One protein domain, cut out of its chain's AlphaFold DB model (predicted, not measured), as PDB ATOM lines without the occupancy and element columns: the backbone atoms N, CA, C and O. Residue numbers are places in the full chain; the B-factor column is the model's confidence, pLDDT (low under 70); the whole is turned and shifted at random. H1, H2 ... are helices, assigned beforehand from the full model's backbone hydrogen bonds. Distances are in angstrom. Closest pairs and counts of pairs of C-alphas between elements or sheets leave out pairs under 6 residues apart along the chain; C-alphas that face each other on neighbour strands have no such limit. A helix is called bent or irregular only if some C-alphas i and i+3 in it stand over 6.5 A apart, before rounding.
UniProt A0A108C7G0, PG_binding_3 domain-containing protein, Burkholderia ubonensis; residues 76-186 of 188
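AT A GLANCE: This is residues 76 to 186 of the 188 residues of the protein "PG_binding_3 domain-containing protein" of Burkholderia ubonensis (UniProt A0A108C7G0). A long bent helix, H3, is the spine: H2 crosses its long arm H3b, H1 runs alongside, and H4 folds back at the far end. The printed part has 111 residues, 90 of them in four named helices, H1 to H4 in chain order, with no named strand; the class is all helix, and the whole is compact, with a radius of gyration of the C-alphas of 14.3 A and spans of 43 by 25 by 25 A.

HOW THE PARTS SIT: H3, residues 130 to 169, was assigned as one helix by its hydrogen bonds, but C-alphas 142 and 145 are 9.7 A apart: it is bent into H3a, 130 to 142, and H3b, 145 to 169. H2, residues 98 to 111, touches H3b at a steep tilt of 54 degrees; closest C-alphas Phe 104 and Ile 155, 5.5 A. H1, residues 76 to 96, touches H3b at a shallow tilt of 12 degrees; closest C-alphas Leu 85 and Tyr 152, 6.5 A. H4, residues 171 to 185, forms a hairpin with H3b; closest C-alphas Ala 167 and Asn 173, 5.0 A. O i to N i+4 pairs are within hydrogen-bond range throughout H2, H3a and H3b, 14 of 17 in H1, 7 of 11 in H4.

IN THESE COORDINATES: From C-alpha 145 at (15.562, -39.666, 33.818), H3b runs 36.7 A to C-alpha 169 at (-15.849, -39.096, 14.903).

THE WHOLE: The printed part has no cut; residues 112 to 129 make the long link.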
ATOM      1  N   ASP A  76      -2.080 -35.186  43.006       96.38
ATOM      2  CA  ASP A  76      -1.218 -34.792  44.130       96.38
ATOM      3  C   ASP A  76      -0.243 -35.912  44.543       96.38
ATOM      4  O   ASP A  76       0.933 -35.666  44.809       96.38
ATOM      5  N   GLN A  77      -0.687 -37.174  44.516       98.12
ATOM      6  CA  GLN A  77       0.181 -38.317  44.829       98.12
ATOM      7  C   GLN A  77       1.201 -38.600  43.722       98.12
ATOM      8  O   GLN A  77       2.306 -39.068  44.000       98.12
ATOM      9  N   VAL A  78       0.836 -38.330  42.465       98.19
ATOM     10  CA  VAL A  78       1.764 -38.412  41.330       98.19
ATOM     11  C   VAL A  78       2.743 -37.245  41.364       98.19
ATOM     12  O   VAL A  78       3.917 -37.446  41.076       98.19
ATOM     13  N   ASP A  79       2.298 -36.052  41.755       97.06
ATOM     14  CA  ASP A  79       3.116 -34.841  41.854       97.06
ATOM     15  C   ASP A  79       4.247 -35.010  42.867       97.06
ATOM     16  O   ASP A  79       5.401 -34.723  42.557       97.06
ATOM     17  N   ALA A  80       3.949 -35.641  44.007       97.44
ATOM     18  CA  ALA A  80       4.946 -36.032  45.002       97.44
ATOM     19  C   ALA A  80       6.040 -36.988  44.464       97.44
ATOM     20  O   ALA A  80       7.067 -37.171  45.116       97.44
ATOM     21  N   ILE A  81       5.827 -37.625  43.305       97.94
ATOM     22  CA  ILE A  81       6.803 -38.495  42.625       97.94
ATOM     23  C   ILE A  81       7.441 -37.773  41.431       97.94
ATOM     24  O   ILE A  81       8.641 -37.890  41.198       97.94
ATOM     25  N   SER A  82       6.628 -37.084  40.631       97.12
ATOM     26  CA  SER A  82       7.029 -36.404  39.406       97.12
ATOM     27  C   SER A  82       5.988 -35.357  38.997       97.12
ATOM     28  O   SER A  82       5.023 -35.667  38.282       97.12
ATOM     29  N   SER A  83       6.261 -34.094  39.316       95.06
ATOM     30  CA  SER A  83       5.390 -32.965  38.973       95.06
ATOM     31  C   SER A  83       5.061 -32.848  37.491       95.06
ATOM     32  O   SER A  83       3.911 -32.631  37.126       95.06
ATOM     33  N   THR A  84       6.017 -33.093  36.595       94.69
ATOM     34  CA  THR A  84       5.768 -32.997  35.145       94.69
ATOM     35  C   THR A  84       4.777 -34.049  34.632       94.69
ATOM     36  O   THR A  84       4.048 -33.794  33.675       94.69
ATOM     37  N   LEU A  85       4.733 -35.232  35.257       96.94
ATOM     38  CA  LEU A  85       3.753 -36.269  34.916       96.94
ATOM     39  C   LEU A  85       2.380 -35.884  35.462       96.94
ATOM     40  O   LEU A  85       1.408 -35.937  34.716       96.94
ATOM     41  N   ALA A  86       2.301 -35.434  36.715       96.38
ATOM     42  CA  ALA A  86       1.048 -34.956  37.297       96.38
ATOM     43  C   ALA A  86       0.454 -33.792  36.490       96.38
ATOM     44  O   ALA A  86      -0.730 -33.792  36.164       96.38
ATOM     45  N   GLU A  87       1.292 -32.850  36.055       93.06
ATOM     46  CA  GLU A  87       0.895 -31.748  35.183       93.06
ATOM     47  C   GLU A  87       0.339 -32.207  33.829       93.06
ATOM     48  O   GLU A  87      -0.619 -31.606  33.335       93.06
ATOM     49  N   LYS A  88       0.926 -33.248  33.227       94.31
ATOM     50  CA  LYS A  88       0.444 -33.833  31.968       94.31
ATOM     51  C   LYS A  88      -0.891 -34.545  32.160       94.31
ATOM     52  O   LYS A  88      -1.793 -34.371  31.346       94.31
ATOM     53  N   LEU A  89      -1.030 -35.309  33.242       96.56
ATOM     54  CA  LEU A  89      -2.278 -35.989  33.590       96.56
ATOM     55  C   LEU A  89      -3.400 -34.994  33.885       96.56
ATOM     56  O   LEU A  89      -4.524 -35.211  33.446       96.56
ATOM     57  N   PHE A  90      -3.089 -33.883  34.553       93.94
ATOM     58  CA  PHE A  90      -4.024 -32.783  34.761       93.94
ATOM     59  C   PHE A  90      -4.468 -32.153  33.437       93.94
ATOM     60  O   PHE A  90      -5.664 -31.993  33.216       93.94
ATOM     61  N   ASP A  91      -3.535 -31.840  32.528       91.56
ATOM     62  CA  ASP A  91      -3.867 -31.271  31.212       91.56
ATOM     63  C   ASP A  91      -4.777 -32.202  30.395       91.56
ATOM     64  O   ASP A  91      -5.784 -31.758  29.839       91.56
ATOM     65  N   ILE A  92      -4.488 -33.507  30.386       94.06
ATOM     66  CA  ILE A  92      -5.382 -34.508  29.789       94.06
ATOM     67  C   ILE A  92      -6.723 -34.520  30.526       94.06
ATOM     68  O   ILE A  92      -7.775 -34.521  29.896       94.06
ATOM     69  N   GLY A  93      -6.698 -34.502  31.857       92.56
ATOM     70  CA  GLY A  93      -7.882 -34.622  32.697       92.56
ATOM     71  C   GLY A  93      -8.889 -33.493  32.512       92.56
ATOM     72  O   GLY A  93     -10.095 -33.736  32.516       92.56
ATOM     73  N   VAL A  94      -8.398 -32.277  32.298       88.00
ATOM     74  CA  VAL A  94      -9.217 -31.100  32.001       88.00
ATOM     75  C   VAL A  94      -9.940 -31.240  30.662       88.00
ATOM     76  O   VAL A  94     -11.123 -30.927  30.577       88.00
ATOM     77  N   ASN A  95      -9.249 -31.726  29.630       86.06
ATOM     78  CA  ASN A  95      -9.774 -31.750  28.261       86.06
ATOM     79  C   ASN A  95     -10.547 -33.036  27.914       86.06
ATOM     80  O   ASN A  95     -11.495 -32.999  27.137       86.06
ATOM     81  N   ALA A  96     -10.139 -34.175  28.474       90.56
ATOM     82  CA  ALA A  96     -10.616 -35.510  28.107       90.56
ATOM     83  C   ALA A  96     -11.096 -36.346  29.310       90.56
ATOM     84  O   ALA A  96     -11.414 -37.526  29.157       90.56
ATOM     85  N   GLY A  97     -11.151 -35.756  30.507       93.25
ATOM     86  CA  GLY A  97     -11.523 -36.435  31.749       93.25
ATOM     87  C   GLY A  97     -10.324 -37.096  32.453       93.25
ATOM     88  O   GLY A  97      -9.481 -37.704  31.787       93.25
ATOM     89  N   PRO A  98     -10.211 -37.025  33.799       95.56
ATOM     90  CA  PRO A  98      -9.032 -37.527  34.521       95.56
ATOM     91  C   PRO A  98      -8.718 -39.010  34.273       95.56
ATOM     92  O   PRO A  98      -7.555 -39.374  34.112       95.56
ATOM     93  N   ALA A  99      -9.752 -39.853  34.171       97.38
ATOM     94  CA  ALA A  99      -9.602 -41.292  33.941       97.38
ATOM     95  C   ALA A  99      -8.899 -41.627  32.614       97.38
ATOM     96  O   ALA A  99      -8.179 -42.622  32.533       97.38
ATOM     97  N   THR A 100      -9.056 -40.783  31.593       98.00
ATOM     98  CA  THR A 100      -8.395 -40.936  30.289       98.00
ATOM     99  C   THR A 100      -6.878 -40.793  30.430       98.00
ATOM    100  O   THR A 100      -6.117 -41.637  29.963       98.00
ATOM    101  N   GLY A 101      -6.413 -39.778  31.162       97.56
ATOM    102  CA  GLY A 101      -4.981 -39.608  31.427       97.56
ATOM    103  C   GLY A 101      -4.413 -40.757  32.262       97.56
ATOM    104  O   GLY A 101      -3.341 -41.282  31.961       97.56
ATOM    105  N   VAL A 102      -5.155 -41.192  33.284       98.50
ATOM    106  CA  VAL A 102      -4.743 -42.309  34.144       98.50
ATOM    107  C   VAL A 102      -4.654 -43.624  33.370       98.50
ATOM    108  O   VAL A 102      -3.677 -44.355  33.538       98.50
ATOM    109  N   THR A 103      -5.607 -43.919  32.483       98.75
ATOM    110  CA  THR A 103      -5.541 -45.130  31.650       98.75
ATOM    111  C   THR A 103      -4.334 -45.098  30.712       98.75
ATOM    112  O   THR A 103      -3.674 -46.125  30.555       98.75
ATOM    113  N   PHE A 104      -3.955 -43.940  30.157       98.75
ATOM    114  CA  PHE A 104      -2.723 -43.821  29.361       98.75
ATOM    115  C   PHE A 104      -1.463 -44.123  30.177       98.75
ATOM    116  O   PHE A 104      -0.578 -44.836  29.693       98.75
ATOM    117  N   LEU A 105      -1.390 -43.632  31.419       98.81
ATOM    118  CA  LEU A 105      -0.302 -43.947  32.348       98.81
ATOM    119  C   LEU A 105      -0.244 -45.451  32.654       98.81
ATOM    120  O   LEU A 105       0.817 -46.058  32.526       98.81
ATOM    121  N   GLN A 106      -1.370 -46.057  33.040       98.88
ATOM    122  CA  GLN A 106      -1.448 -47.478  33.402       98.88
ATOM    123  C   GLN A 106      -1.045 -48.385  32.230       98.88
ATOM    124  O   GLN A 106      -0.228 -49.288  32.400       98.88
ATOM    125  N   ARG A 107      -1.543 -48.099  31.017       98.88
ATOM    126  CA  ARG A 107      -1.159 -48.825  29.795       98.88
ATOM    127  C   ARG A 107       0.338 -48.734  29.527       98.88
ATOM    128  O   ARG A 107       0.969 -49.751  29.250       98.88
ATOM    129  N   ALA A 108       0.907 -47.531  29.619       98.75
ATOM    130  CA  ALA A 108       2.332 -47.327  29.383       98.75
ATOM    131  C   ALA A 108       3.189 -48.062  30.426       98.75
ATOM    132  O   ALA A 108       4.151 -48.729  30.054       98.75
ATOM    133  N   LEU A 109       2.816 -48.010  31.710       98.81
ATOM    134  CA  LEU A 109       3.512 -48.740  32.773       98.81
ATOM    135  C   LEU A 109       3.521 -50.252  32.520       98.81
ATOM    136  O   LEU A 109       4.590 -50.854  32.601       98.81
ATOM    137  N   ASN A 110       2.380 -50.850  32.161       98.75
ATOM    138  CA  ASN A 110       2.297 -52.288  31.878       98.75
ATOM    139  C   ASN A 110       3.201 -52.692  30.709       98.75
ATOM    140  O   ASN A 110       3.988 -53.622  30.829       98.75
ATOM    141  N   VAL A 111       3.183 -51.945  29.600       98.56
ATOM    142  CA  VAL A 111       4.069 -52.224  28.452       98.56
ATOM    143  C   VAL A 111       5.553 -52.124  28.833       98.56
ATOM    144  O   VAL A 111       6.397 -52.837  28.291       98.56
ATOM    145  N   LEU A 112       5.890 -51.258  29.790       98.38
ATOM    146  CA  LEU A 112       7.263 -50.990  30.212       98.38
ATOM    147  C   LEU A 112       7.751 -51.870  31.381       98.38
ATOM    148  O   LEU A 112       8.888 -51.694  31.838       98.38
ATOM    149  N   ASN A 113       6.947 -52.831  31.847       98.00
ATOM    150  CA  ASN A 113       7.233 -53.630  33.045       98.00
ATOM    151  C   ASN A 113       8.135 -54.863  32.821       98.00
ATOM    152  O   ASN A 113       8.412 -55.604  33.768       98.00
ATOM    153  N   GLN A 114       8.620 -55.073  31.589       96.38
ATOM    154  CA  GLN A 114       9.473 -56.203  31.192       96.38
ATOM    155  C   GLN A 114       8.833 -57.579  31.464       96.38
ATOM    156  O   GLN A 114       9.449 -58.442  32.096       96.38
ATOM    157  N   ASN A 115       7.606 -57.790  30.987       95.94
ATOM    158  CA  ASN A 115       6.824 -59.016  31.202       95.94
ATOM    159  C   ASN A 115       6.623 -59.305  32.700       95.94
ATOM    160  O   ASN A 115       6.823 -60.426  33.165       95.94
ATOM    161  N   GLY A 116       6.308 -58.265  33.471       95.25
ATOM    162  CA  GLY A 116       6.068 -58.361  34.908       95.25
ATOM    163  C   GLY A 116       7.323 -58.436  35.789       95.25
ATOM    164  O   GLY A 116       7.191 -58.477  37.011       95.25
ATOM    165  N   LYS A 117       8.541 -58.453  35.220       93.12
ATOM    166  CA  LYS A 117       9.788 -58.573  36.003       93.12
ATOM    167  C   LYS A 117      10.061 -57.356  36.882       93.12
ATOM    168  O   LYS A 117      10.571 -57.515  37.986       93.12
ATOM    169  N   ALA A 118       9.769 -56.154  36.386       93.31
ATOM    170  CA  ALA A 118       9.996 -54.926  37.144       93.31
ATOM    171  C   ALA A 118       8.890 -54.684  38.185       93.31
ATOM    172  O   ALA A 118       9.157 -54.237  39.298       93.31
ATOM    173  N   PHE A 119       7.645 -54.959  37.801       97.31
ATOM    174  CA  PHE A 119       6.438 -54.896  38.624       97.31
ATOM    175  C   PHE A 119       5.304 -55.614  37.871       97.31
ATOM    176  O   PHE A 119       5.347 -55.651  36.640       97.31
ATOM    177  N   PRO A 120       4.298 -56.184  38.561       97.81
ATOM    178  CA  PRO A 120       3.164 -56.827  37.898       97.81
ATOM    179  C   PRO A 120       2.335 -55.817  37.098       97.81
ATOM    180  O   PRO A 120       2.384 -54.614  37.365       97.81
ATOM    181  N   ASP A 121       1.539 -56.309  36.148       98.44
ATOM    182  CA  ASP A 121       0.549 -55.474  35.470       98.44
ATOM    183  C   ASP A 121      -0.397 -54.824  36.488       98.44
ATOM    184  O   ASP A 121      -0.894 -55.465  37.419       98.44
ATOM    185  N   VAL A 122      -0.659 -53.535  36.293       98.25
ATOM    186  CA  VAL A 122      -1.712 -52.811  36.999       98.25
ATOM    187  C   VAL A 122      -3.001 -52.859  36.185       98.25
ATOM    188  O   VAL A 122      -2.973 -52.878  34.953       98.25
ATOM    189  N   ALA A 123      -4.147 -52.860  36.863       98.38
ATOM    190  CA  ALA A 123      -5.428 -52.724  36.181       98.38
ATOM    191  C   ALA A 123      -5.481 -51.390  35.414       98.38
ATOM    192  O   ALA A 123      -5.021 -50.362  35.910       98.38
ATOM    193  N   VAL A 124      -6.042 -51.419  34.204       98.69
ATOM    194  CA  VAL A 124      -6.266 -50.227  33.371       98.69
ATOM    195  C   VAL A 124      -7.688 -49.729  33.630       98.69
ATOM    196  O   VAL A 124      -8.579 -49.877  32.799       98.69
ATOM    197  N   ASP A 125      -7.924 -49.229  34.839       98.25
ATOM    198  CA  ASP A 125      -9.245 -48.834  35.344       98.25
ATOM    199  C   ASP A 125      -9.464 -47.310  35.366       98.25
ATOM    200  O   ASP A 125     -10.560 -46.842  35.671       98.25
ATOM    201  N   GLY A 126      -8.435 -46.520  35.042       97.88
ATOM    202  CA  GLY A 126      -8.502 -45.060  35.087       97.88
ATOM    203  C   GLY A 126      -8.495 -44.474  36.503       97.88
ATOM    204  O   GLY A 126      -8.663 -43.265  36.661       97.88
ATOM    205  N   GLY A 127      -8.279 -45.298  37.531       98.00
ATOM    206  CA  GLY A 127      -8.141 -44.887  38.923       98.00
ATOM    207  C   GLY A 127      -6.696 -44.969  39.408       98.00
ATOM    208  O   GLY A 127      -6.008 -45.972  39.237       98.00
ATOM    209  N   ILE A 128      -6.209 -43.929  40.087       98.56
ATOM    210  CA  ILE A 128      -4.907 -44.013  40.757       98.56
ATOM    211  C   ILE A 128      -5.087 -44.750  42.092       98.56
ATOM    212  O   ILE A 128      -5.703 -44.266  43.046       98.56
ATOM    213  N   GLY A 129      -4.570 -45.973  42.153       97.88
ATOM    214  CA  GLY A 129      -4.525 -46.798  43.360       97.88
ATOM    215  C   GLY A 129      -3.097 -47.021  43.867       97.88
ATOM    216  O   GLY A 129      -2.132 -46.671  43.181       97.88
ATOM    217  N   PRO A 130      -2.937 -47.670  45.038       98.25
ATOM    218  CA  PRO A 130      -1.621 -48.024  45.575       98.25
ATOM    219  C   PRO A 130      -0.745 -48.792  44.577       98.25
ATOM    220  O   PRO A 130       0.456 -48.547  44.505       98.25
ATOM    221  N   MET A 131      -1.347 -49.661  43.756       98.38
ATOM    222  CA  MET A 131      -0.630 -50.428  42.731       98.38
ATOM    223  C   MET A 131      -0.071 -49.544  41.611       98.38
ATOM    224  O   MET A 131       1.083 -49.712  41.231       98.38
ATOM    225  N   THR A 132      -0.837 -48.562  41.123       98.69
ATOM    226  CA  THR A 132      -0.359 -47.600  40.113       98.69
ATOM    227  C   THR A 132       0.786 -46.750  40.662       98.69
ATOM    228  O   THR A 132       1.795 -46.567  39.986       98.69
ATOM    229  N   ILE A 133       0.665 -46.282  41.909       98.69
ATOM    230  CA  ILE A 133       1.713 -45.517  42.597       98.69
ATOM    231  C   ILE A 133       2.986 -46.353  42.778       98.69
ATOM    232  O   ILE A 133       4.084 -45.868  42.501       98.69
ATOM    233  N   ALA A 134       2.856 -47.607  43.214       98.50
ATOM    234  CA  ALA A 134       3.988 -48.513  43.375       98.50
ATOM    235  C   ALA A 134       4.676 -48.803  42.031       98.50
ATOM    236  O   ALA A 134       5.894 -48.672  41.939       98.50
ATOM    237  N   ALA A 135       3.908 -49.110  40.981       98.69
ATOM    238  CA  ALA A 135       4.429 -49.342  39.636       98.69
ATOM    239  C   ALA A 135       5.180 -48.119  39.089       98.69
ATOM    240  O   ALA A 135       6.295 -48.258  38.588       98.69
ATOM    241  N   LEU A 136       4.622 -46.913  39.251       98.69
ATOM    242  CA  LEU A 136       5.276 -45.672  38.836       98.69
ATOM    243  C   LEU A 136       6.611 -45.458  39.564       98.69
ATOM    244  O   LEU A 136       7.623 -45.181  38.919       98.69
ATOM    245  N   LYS A 137       6.639 -45.621  40.895       98.50
ATOM    246  CA  LYS A 137       7.875 -45.500  41.684       98.50
ATOM    247  C   LYS A 137       8.919 -46.528  41.255       98.50
ATOM    248  O   LYS A 137      10.062 -46.150  41.010       98.50
ATOM    249  N   SER A 138       8.533 -47.797  41.116       98.12
ATOM    250  CA  SER A 138       9.428 -48.874  40.674       98.12
ATOM    251  C   SER A 138       9.989 -48.612  39.278       98.12
ATOM    252  O   SER A 138      11.189 -48.760  39.053       98.12
ATOM    253  N   PHE A 139       9.142 -48.168  38.347       98.62
ATOM    254  CA  PHE A 139       9.557 -47.818  36.994       98.62
ATOM    255  C   PHE A 139      10.600 -46.692  36.986       98.62
ATOM    256  O   PHE A 139      11.658 -46.836  36.372       98.62
ATOM    257  N   LEU A 140      10.327 -45.589  37.691       98.25
ATOM    258  CA  LEU A 140      11.226 -44.435  37.731       98.25
ATOM    259  C   LEU A 140      12.531 -44.741  38.473       98.25
ATOM    260  O   LEU A 140      13.591 -44.317  38.019       98.25
ATOM    261  N   ALA A 141      12.486 -45.528  39.551       97.19
ATOM    262  CA  ALA A 141      13.688 -45.975  40.253       97.19
ATOM    263  C   ALA A 141      14.590 -46.841  39.355       97.19
ATOM    264  O   ALA A 141      15.809 -46.696  39.375       97.19
ATOM    265  N   MET A 142      13.993 -47.708  38.531       96.88
ATOM    266  CA  MET A 142      14.723 -48.581  37.607       96.88
ATOM    267  C   MET A 142      15.305 -47.827  36.404       96.88
ATOM    268  O   MET A 142      16.380 -48.178  35.919       96.88
ATOM    269  N   ARG A 143      14.569 -46.859  35.850       97.56
ATOM    270  CA  ARG A 143      14.879 -46.267  34.536       97.56
ATOM    271  C   ARG A 143      15.400 -44.832  34.598       97.56
ATOM    272  O   ARG A 143      15.858 -44.322  33.576       97.56
ATOM    273  N   GLY A 144      15.323 -44.181  35.756       96.50
ATOM    274  CA  GLY A 144      15.805 -42.820  35.967       96.50
ATOM    275  C   GLY A 144      15.194 -41.798  35.004       96.50
ATOM    276  O   GLY A 144      14.038 -41.907  34.587       96.50
ATOM    277  N   ALA A 145      15.994 -40.793  34.644       96.19
ATOM    278  CA  ALA A 145      15.562 -39.666  33.818       96.19
ATOM    279  C   ALA A 145      15.120 -40.073  32.400       96.19
ATOM    280  O   ALA A 145      14.158 -39.516  31.875       96.19
ATOM    281  N   ASP A 146      15.772 -41.059  31.783       97.81
ATOM    282  CA  ASP A 146      15.384 -41.504  30.441       97.81
ATOM    283  C   ASP A 146      14.081 -42.301  30.470       97.81
ATOM    284  O   ASP A 146      13.223 -42.113  29.608       97.81
ATOM    285  N   GLY A 147      13.864 -43.112  31.509       97.75
ATOM    286  CA  GLY A 147      12.565 -43.743  31.744       97.75
ATOM    287  C   GLY A 147      11.440 -42.737  31.891       97.75
ATOM    288  O   GLY A 147      10.387 -42.897  31.279       97.75
ATOM    289  N   HIS A 148      11.676 -41.686  32.671       98.06
ATOM    290  CA  HIS A 148      10.726 -40.592  32.829       98.06
ATOM    291  C   HIS A 148      10.348 -39.962  31.480       98.06
ATOM    292  O   HIS A 148       9.159 -39.875  31.168       98.06
ATOM    293  N   ARG A 149      11.341 -39.619  30.645       97.06
ATOM    294  CA  ARG A 149      11.121 -39.075  29.292       97.06
ATOM    295  C   ARG A 149      10.311 -40.025  28.413       97.06
ATOM    296  O   ARG A 149       9.372 -39.587  27.753       97.06
ATOM    297  N   VAL A 150      10.644 -41.317  28.427       98.25
ATOM    298  CA  VAL A 150       9.924 -42.348  27.663       98.25
ATOM    299  C   VAL A 150       8.471 -42.450  28.117       98.25
ATOM    300  O   VAL A 150       7.568 -42.411  27.285       98.25
ATOM    301  N   LEU A 151       8.225 -42.528  29.426       98.50
ATOM    302  CA  LEU A 151       6.873 -42.637  29.971       98.50
ATOM    303  C   LEU A 151       6.031 -41.402  29.634       98.50
ATOM    304  O   LEU A 151       4.900 -41.539  29.168       98.50
ATOM    305  N   TYR A 152       6.597 -40.205  29.807       97.69
ATOM    306  CA  TYR A 152       5.948 -38.959  29.410       97.69
ATOM    307  C   TYR A 152       5.609 -38.958  27.912       97.69
ATOM    308  O   TYR A 152       4.474 -38.664  27.536       97.69
ATOM    309  N   GLY A 153       6.569 -39.335  27.061       96.25
ATOM    310  CA  GLY A 153       6.386 -39.412  25.612       96.25
ATOM    311  C   GLY A 153       5.282 -40.389  25.205       96.25
ATOM    312  O   GLY A 153       4.442 -40.049  24.378       96.25
ATOM    313  N   MET A 154       5.209 -41.564  25.836       98.31
ATOM    314  CA  MET A 154       4.144 -42.542  25.579       98.31
ATOM    315  C   MET A 154       2.761 -42.044  26.012       98.31
ATOM    316  O   MET A 154       1.767 -42.338  25.348       98.31
ATOM    317  N   ILE A 155       2.662 -41.283  27.105       98.00
ATOM    318  CA  ILE A 155       1.399 -40.656  27.524       98.00
ATOM    319  C   ILE A 155       0.994 -39.557  26.531       98.00
ATOM    320  O   ILE A 155      -0.165 -39.489  26.129       98.00
ATOM    321  N   ALA A 156       1.942 -38.722  26.094       95.75
ATOM    322  CA  ALA A 156       1.690 -37.673  25.109       95.75
ATOM    323  C   ALA A 156       1.253 -38.242  23.749       95.75
ATOM    324  O   ALA A 156       0.277 -37.763  23.182       95.75
ATOM    325  N   ALA A 157       1.912 -39.300  23.271       96.50
ATOM    326  CA  ALA A 157       1.553 -39.965  22.021       96.50
ATOM    327  C   ALA A 157       0.145 -40.579  22.078       96.50
ATOM    328  O   ALA A 157      -0.630 -40.427  21.138       96.50
ATOM    329  N   GLN A 158      -0.219 -41.218  23.197       97.94
ATOM    330  CA  GLN A 158      -1.584 -41.720  23.398       97.94
ATOM    331  C   GLN A 158      -2.622 -40.591  23.384       97.94
ATOM    332  O   GLN A 158      -3.693 -40.767  22.809       97.94
ATOM    333  N   GLN A 159      -2.304 -39.425  23.958       96.50
ATOM    334  CA  GLN A 159      -3.182 -38.254  23.893       96.50
ATOM    335  C   GLN A 159      -3.362 -37.749  22.454       96.50
ATOM    336  O   GLN A 159      -4.490 -37.453  22.069       96.50
ATOM    337  N   SER A 160      -2.292 -37.693  21.651       95.88
ATOM    338  CA  SER A 160      -2.396 -37.327  20.232       95.88
ATOM    339  C   SER A 160      -3.311 -38.280  19.466       95.88
ATOM    340  O   SER A 160      -4.195 -37.822  18.753       95.88
ATOM    341  N   VAL A 161      -3.145 -39.596  19.646       96.94
ATOM    342  CA  VAL A 161      -4.019 -40.593  19.002       96.94
ATOM    343  C   VAL A 161      -5.474 -40.405  19.432       96.94
ATOM    344  O   VAL A 161      -6.367 -40.415  18.593       96.94
ATOM    345  N   PHE A 162      -5.718 -40.166  20.721       95.94
ATOM    346  CA  PHE A 162      -7.068 -39.955  21.237       95.94
ATOM    347  C   PHE A 162      -7.774 -38.751  20.598       95.94
ATOM    348  O   PHE A 162      -8.960 -38.845  20.280       95.94
ATOM    349  N   TYR A 163      -7.079 -37.629  20.394       94.50
ATOM    350  CA  TYR A 163      -7.696 -36.469  19.750       94.50
ATOM    351  C   TYR A 163      -7.904 -36.645  18.248       94.50
ATOM    352  O   TYR A 163      -8.952 -36.232  17.755       94.50
ATOM    353  N   ILE A 164      -7.003 -37.352  17.557       95.31
ATOM    354  CA  ILE A 164      -7.226 -37.770  16.166       95.31
ATOM    355  C   ILE A 164      -8.521 -38.587  16.070       95.31
ATOM    356  O   ILE A 164      -9.428 -38.208  15.332       95.31
ATOM    357  N   GLU A 165      -8.667 -39.639  16.882       95.81
ATOM    358  CA  GLU A 165      -9.872 -40.484  16.885       95.81
ATOM    359  C   GLU A 165     -11.148 -39.696  17.236       95.81
ATOM    360  O   GLU A 165     -12.245 -40.006  16.760       95.81
ATOM    361  N   LEU A 166     -11.035 -38.679  18.095       92.12
ATOM    362  CA  LEU A 166     -12.156 -37.819  18.456       92.12
ATOM    363  C   LEU A 166     -12.555 -36.887  17.303       92.12
ATOM    364  O   LEU A 166     -13.751 -36.668  17.099       92.12
ATOM    365  N   ALA A 167     -11.587 -36.348  16.561       93.06
ATOM    366  CA  ALA A 167     -11.826 -35.518  15.385       93.06
ATOM    367  C   ALA A 167     -12.434 -36.329  14.231       93.06
ATOM    368  O   ALA A 167     -13.412 -35.889  13.637       93.06
ATOM    369  N   GLU A 168     -11.969 -37.562  14.009       95.81
ATOM    370  CA  GLU A 168     -12.540 -38.477  13.008       95.81
ATOM    371  C   GLU A 168     -14.028 -38.778  13.253       95.81
ATOM    372  O   GLU A 168     -14.808 -38.945  12.316       95.81
ATOM    373  N   ARG A 169     -14.446 -38.850  14.524       95.00
ATOM    374  CA  ARG A 169     -15.849 -39.096  14.903       95.00
ATOM    375  C   ARG A 169     -16.694 -37.828  14.931       95.00
ATOM    376  O   ARG A 169     -17.919 -37.915  14.863       95.00
ATOM    377  N   ARG A 170     -16.057 -36.672  15.105       90.56
ATOM    378  CA  ARG A 170     -16.713 -35.379  15.277       90.56
ATOM    379  C   ARG A 170     -15.903 -34.296  14.550       90.56
ATOM    380  O   ARG A 170     -15.050 -33.663  15.183       90.56
ATOM    381  N   PRO A 171     -16.186 -34.064  13.253       92.12
ATOM    382  CA  PRO A 171     -15.395 -33.171  12.408       92.12
ATOM    383  C   PRO A 171     -15.276 -31.733  12.927       92.12
ATOM    384  O   PRO A 171     -14.302 -31.049  12.628       92.12
ATOM    385  N   GLU A 172     -16.202 -31.249  13.767       88.69
ATOM    386  CA  GLU A 172     -16.087 -29.909  14.364       88.69
ATOM    387  C   GLU A 172     -14.831 -29.744  15.238       88.69
ATOM    388  O   GLU A 172     -14.383 -28.621  15.470       88.69
ATOM    389  N   ASN A 173     -14.245 -30.847  15.714       85.62
ATOM    390  CA  ASN A 173     -13.023 -30.816  16.510       85.62
ATOM    391  C   ASN A 173     -11.750 -30.614  15.667       85.62
ATOM    392  O   ASN A 173     -10.738 -30.180  16.219       85.62
ATOM    393  N   GLU A 174     -11.785 -30.854  14.349       89.75
ATOM    394  CA  GLU A 174     -10.624 -30.698  13.453       89.75
ATOM    395  C   GLU A 174     -10.029 -29.283  13.513       89.75
ATOM    396  O   GLU A 174      -8.816 -29.100  13.408       89.75
ATOM    397  N   THR A 175     -10.870 -28.271  13.766       90.00
ATOM    398  CA  THR A 175     -10.446 -26.867  13.876       90.00
ATOM    399  C   THR A 175      -9.461 -26.621  15.030       90.00
ATOM    400  O   THR A 175      -8.655 -25.692  14.970       90.00
ATOM    401  N   PHE A 176      -9.491 -27.456  16.075       86.81
ATOM    402  CA  PHE A 176      -8.617 -27.335  17.245       86.81
ATOM    403  C   PHE A 176      -7.362 -28.208  17.148       86.81
ATOM    404  O   PHE A 176      -6.360 -27.910  17.802       86.81
ATOM    405  N   GLU A 177      -7.404 -29.261  16.331       90.50
ATOM    406  CA  GLU A 177      -6.405 -30.331  16.318       90.50
ATOM    407  C   GLU A 177      -5.005 -29.820  15.966       90.50
ATOM    408  O   GLU A 177      -4.051 -30.042  16.713       90.50
ATOM    409  N   TYR A 178      -4.879 -29.047  14.882       89.81
ATOM    410  CA  TYR A 178      -3.588 -28.490  14.463       89.81
ATOM    411  C   TYR A 178      -2.947 -27.636  15.564       89.81
ATOM    412  O   TYR A 178      -1.771 -27.797  15.898       89.81
ATOM    413  N   GLY A 179      -3.740 -26.740  16.164       89.00
ATOM    414  CA  GLY A 179      -3.279 -25.872  17.242       89.00
ATOM    415  C   GLY A 179      -2.865 -26.669  18.478       89.00
ATOM    416  O   GLY A 179      -1.865 -26.337  19.115       89.00
ATOM    417  N   TRP A 180      -3.589 -27.740  18.802       90.50
ATOM    418  CA  TRP A 180      -3.228 -28.606  19.913       90.50
ATOM    419  C   TRP A 180      -1.918 -29.366  19.649       90.50
ATOM    420  O   TRP A 180      -1.017 -29.327  20.490       90.50
ATOM    421  N   GLN A 181      -1.746 -29.974  18.471       90.69
ATOM    422  CA  GLN A 181      -0.519 -30.703  18.127       90.69
ATOM    423  C   GLN A 181       0.713 -29.787  18.157       90.69
ATOM    424  O   GLN A 181       1.719 -30.123  18.788       90.69
ATOM    425  N   LEU A 182       0.605 -28.597  17.556       88.12
ATOM    426  CA  LEU A 182       1.684 -27.608  17.521       88.12
ATOM    427  C   LEU A 182       2.090 -27.152  18.929       88.12
ATOM    428  O   LEU A 182       3.269 -27.164  19.264       88.12
ATOM    429  N   ASN A 183       1.119 -26.772  19.763       84.38
ATOM    430  CA  ASN A 183       1.410 -26.090  21.026       84.38
ATOM    431  C   ASN A 183       1.515 -27.029  22.240       84.38
ATOM    432  O   ASN A 183       1.955 -26.595  23.304       84.38
ATOM    433  N   ARG A 184       1.040 -28.281  22.149       81.56
ATOM    434  CA  ARG A 184       0.894 -29.183  23.314       81.56
ATOM    435  C   ARG A 184       1.441 -30.593  23.112       81.56
ATOM    436  O   ARG A 184       1.849 -31.204  24.102       81.56
ATOM    437  N   ALA A 185       1.457 -31.114  21.886       81.62
ATOM    438  CA  ALA A 185       2.017 -32.438  21.610       81.62
ATOM    439  C   ALA A 185       3.513 -32.376  21.299       81.62
ATOM    440  O   ALA A 185       4.295 -33.113  21.895       81.62
ATOM    441  N   LEU A 186       3.902 -31.476  20.392       73.69
ATOM    442  CA  LEU A 186       5.273 -31.375  19.887       73.69
ATOM    443  C   LEU A 186       6.195 -30.529  20.774       73.69
ATOM    444  O   LEU A 186       7.407 -30.576  20.592       73.69
TER     445      LEU A 186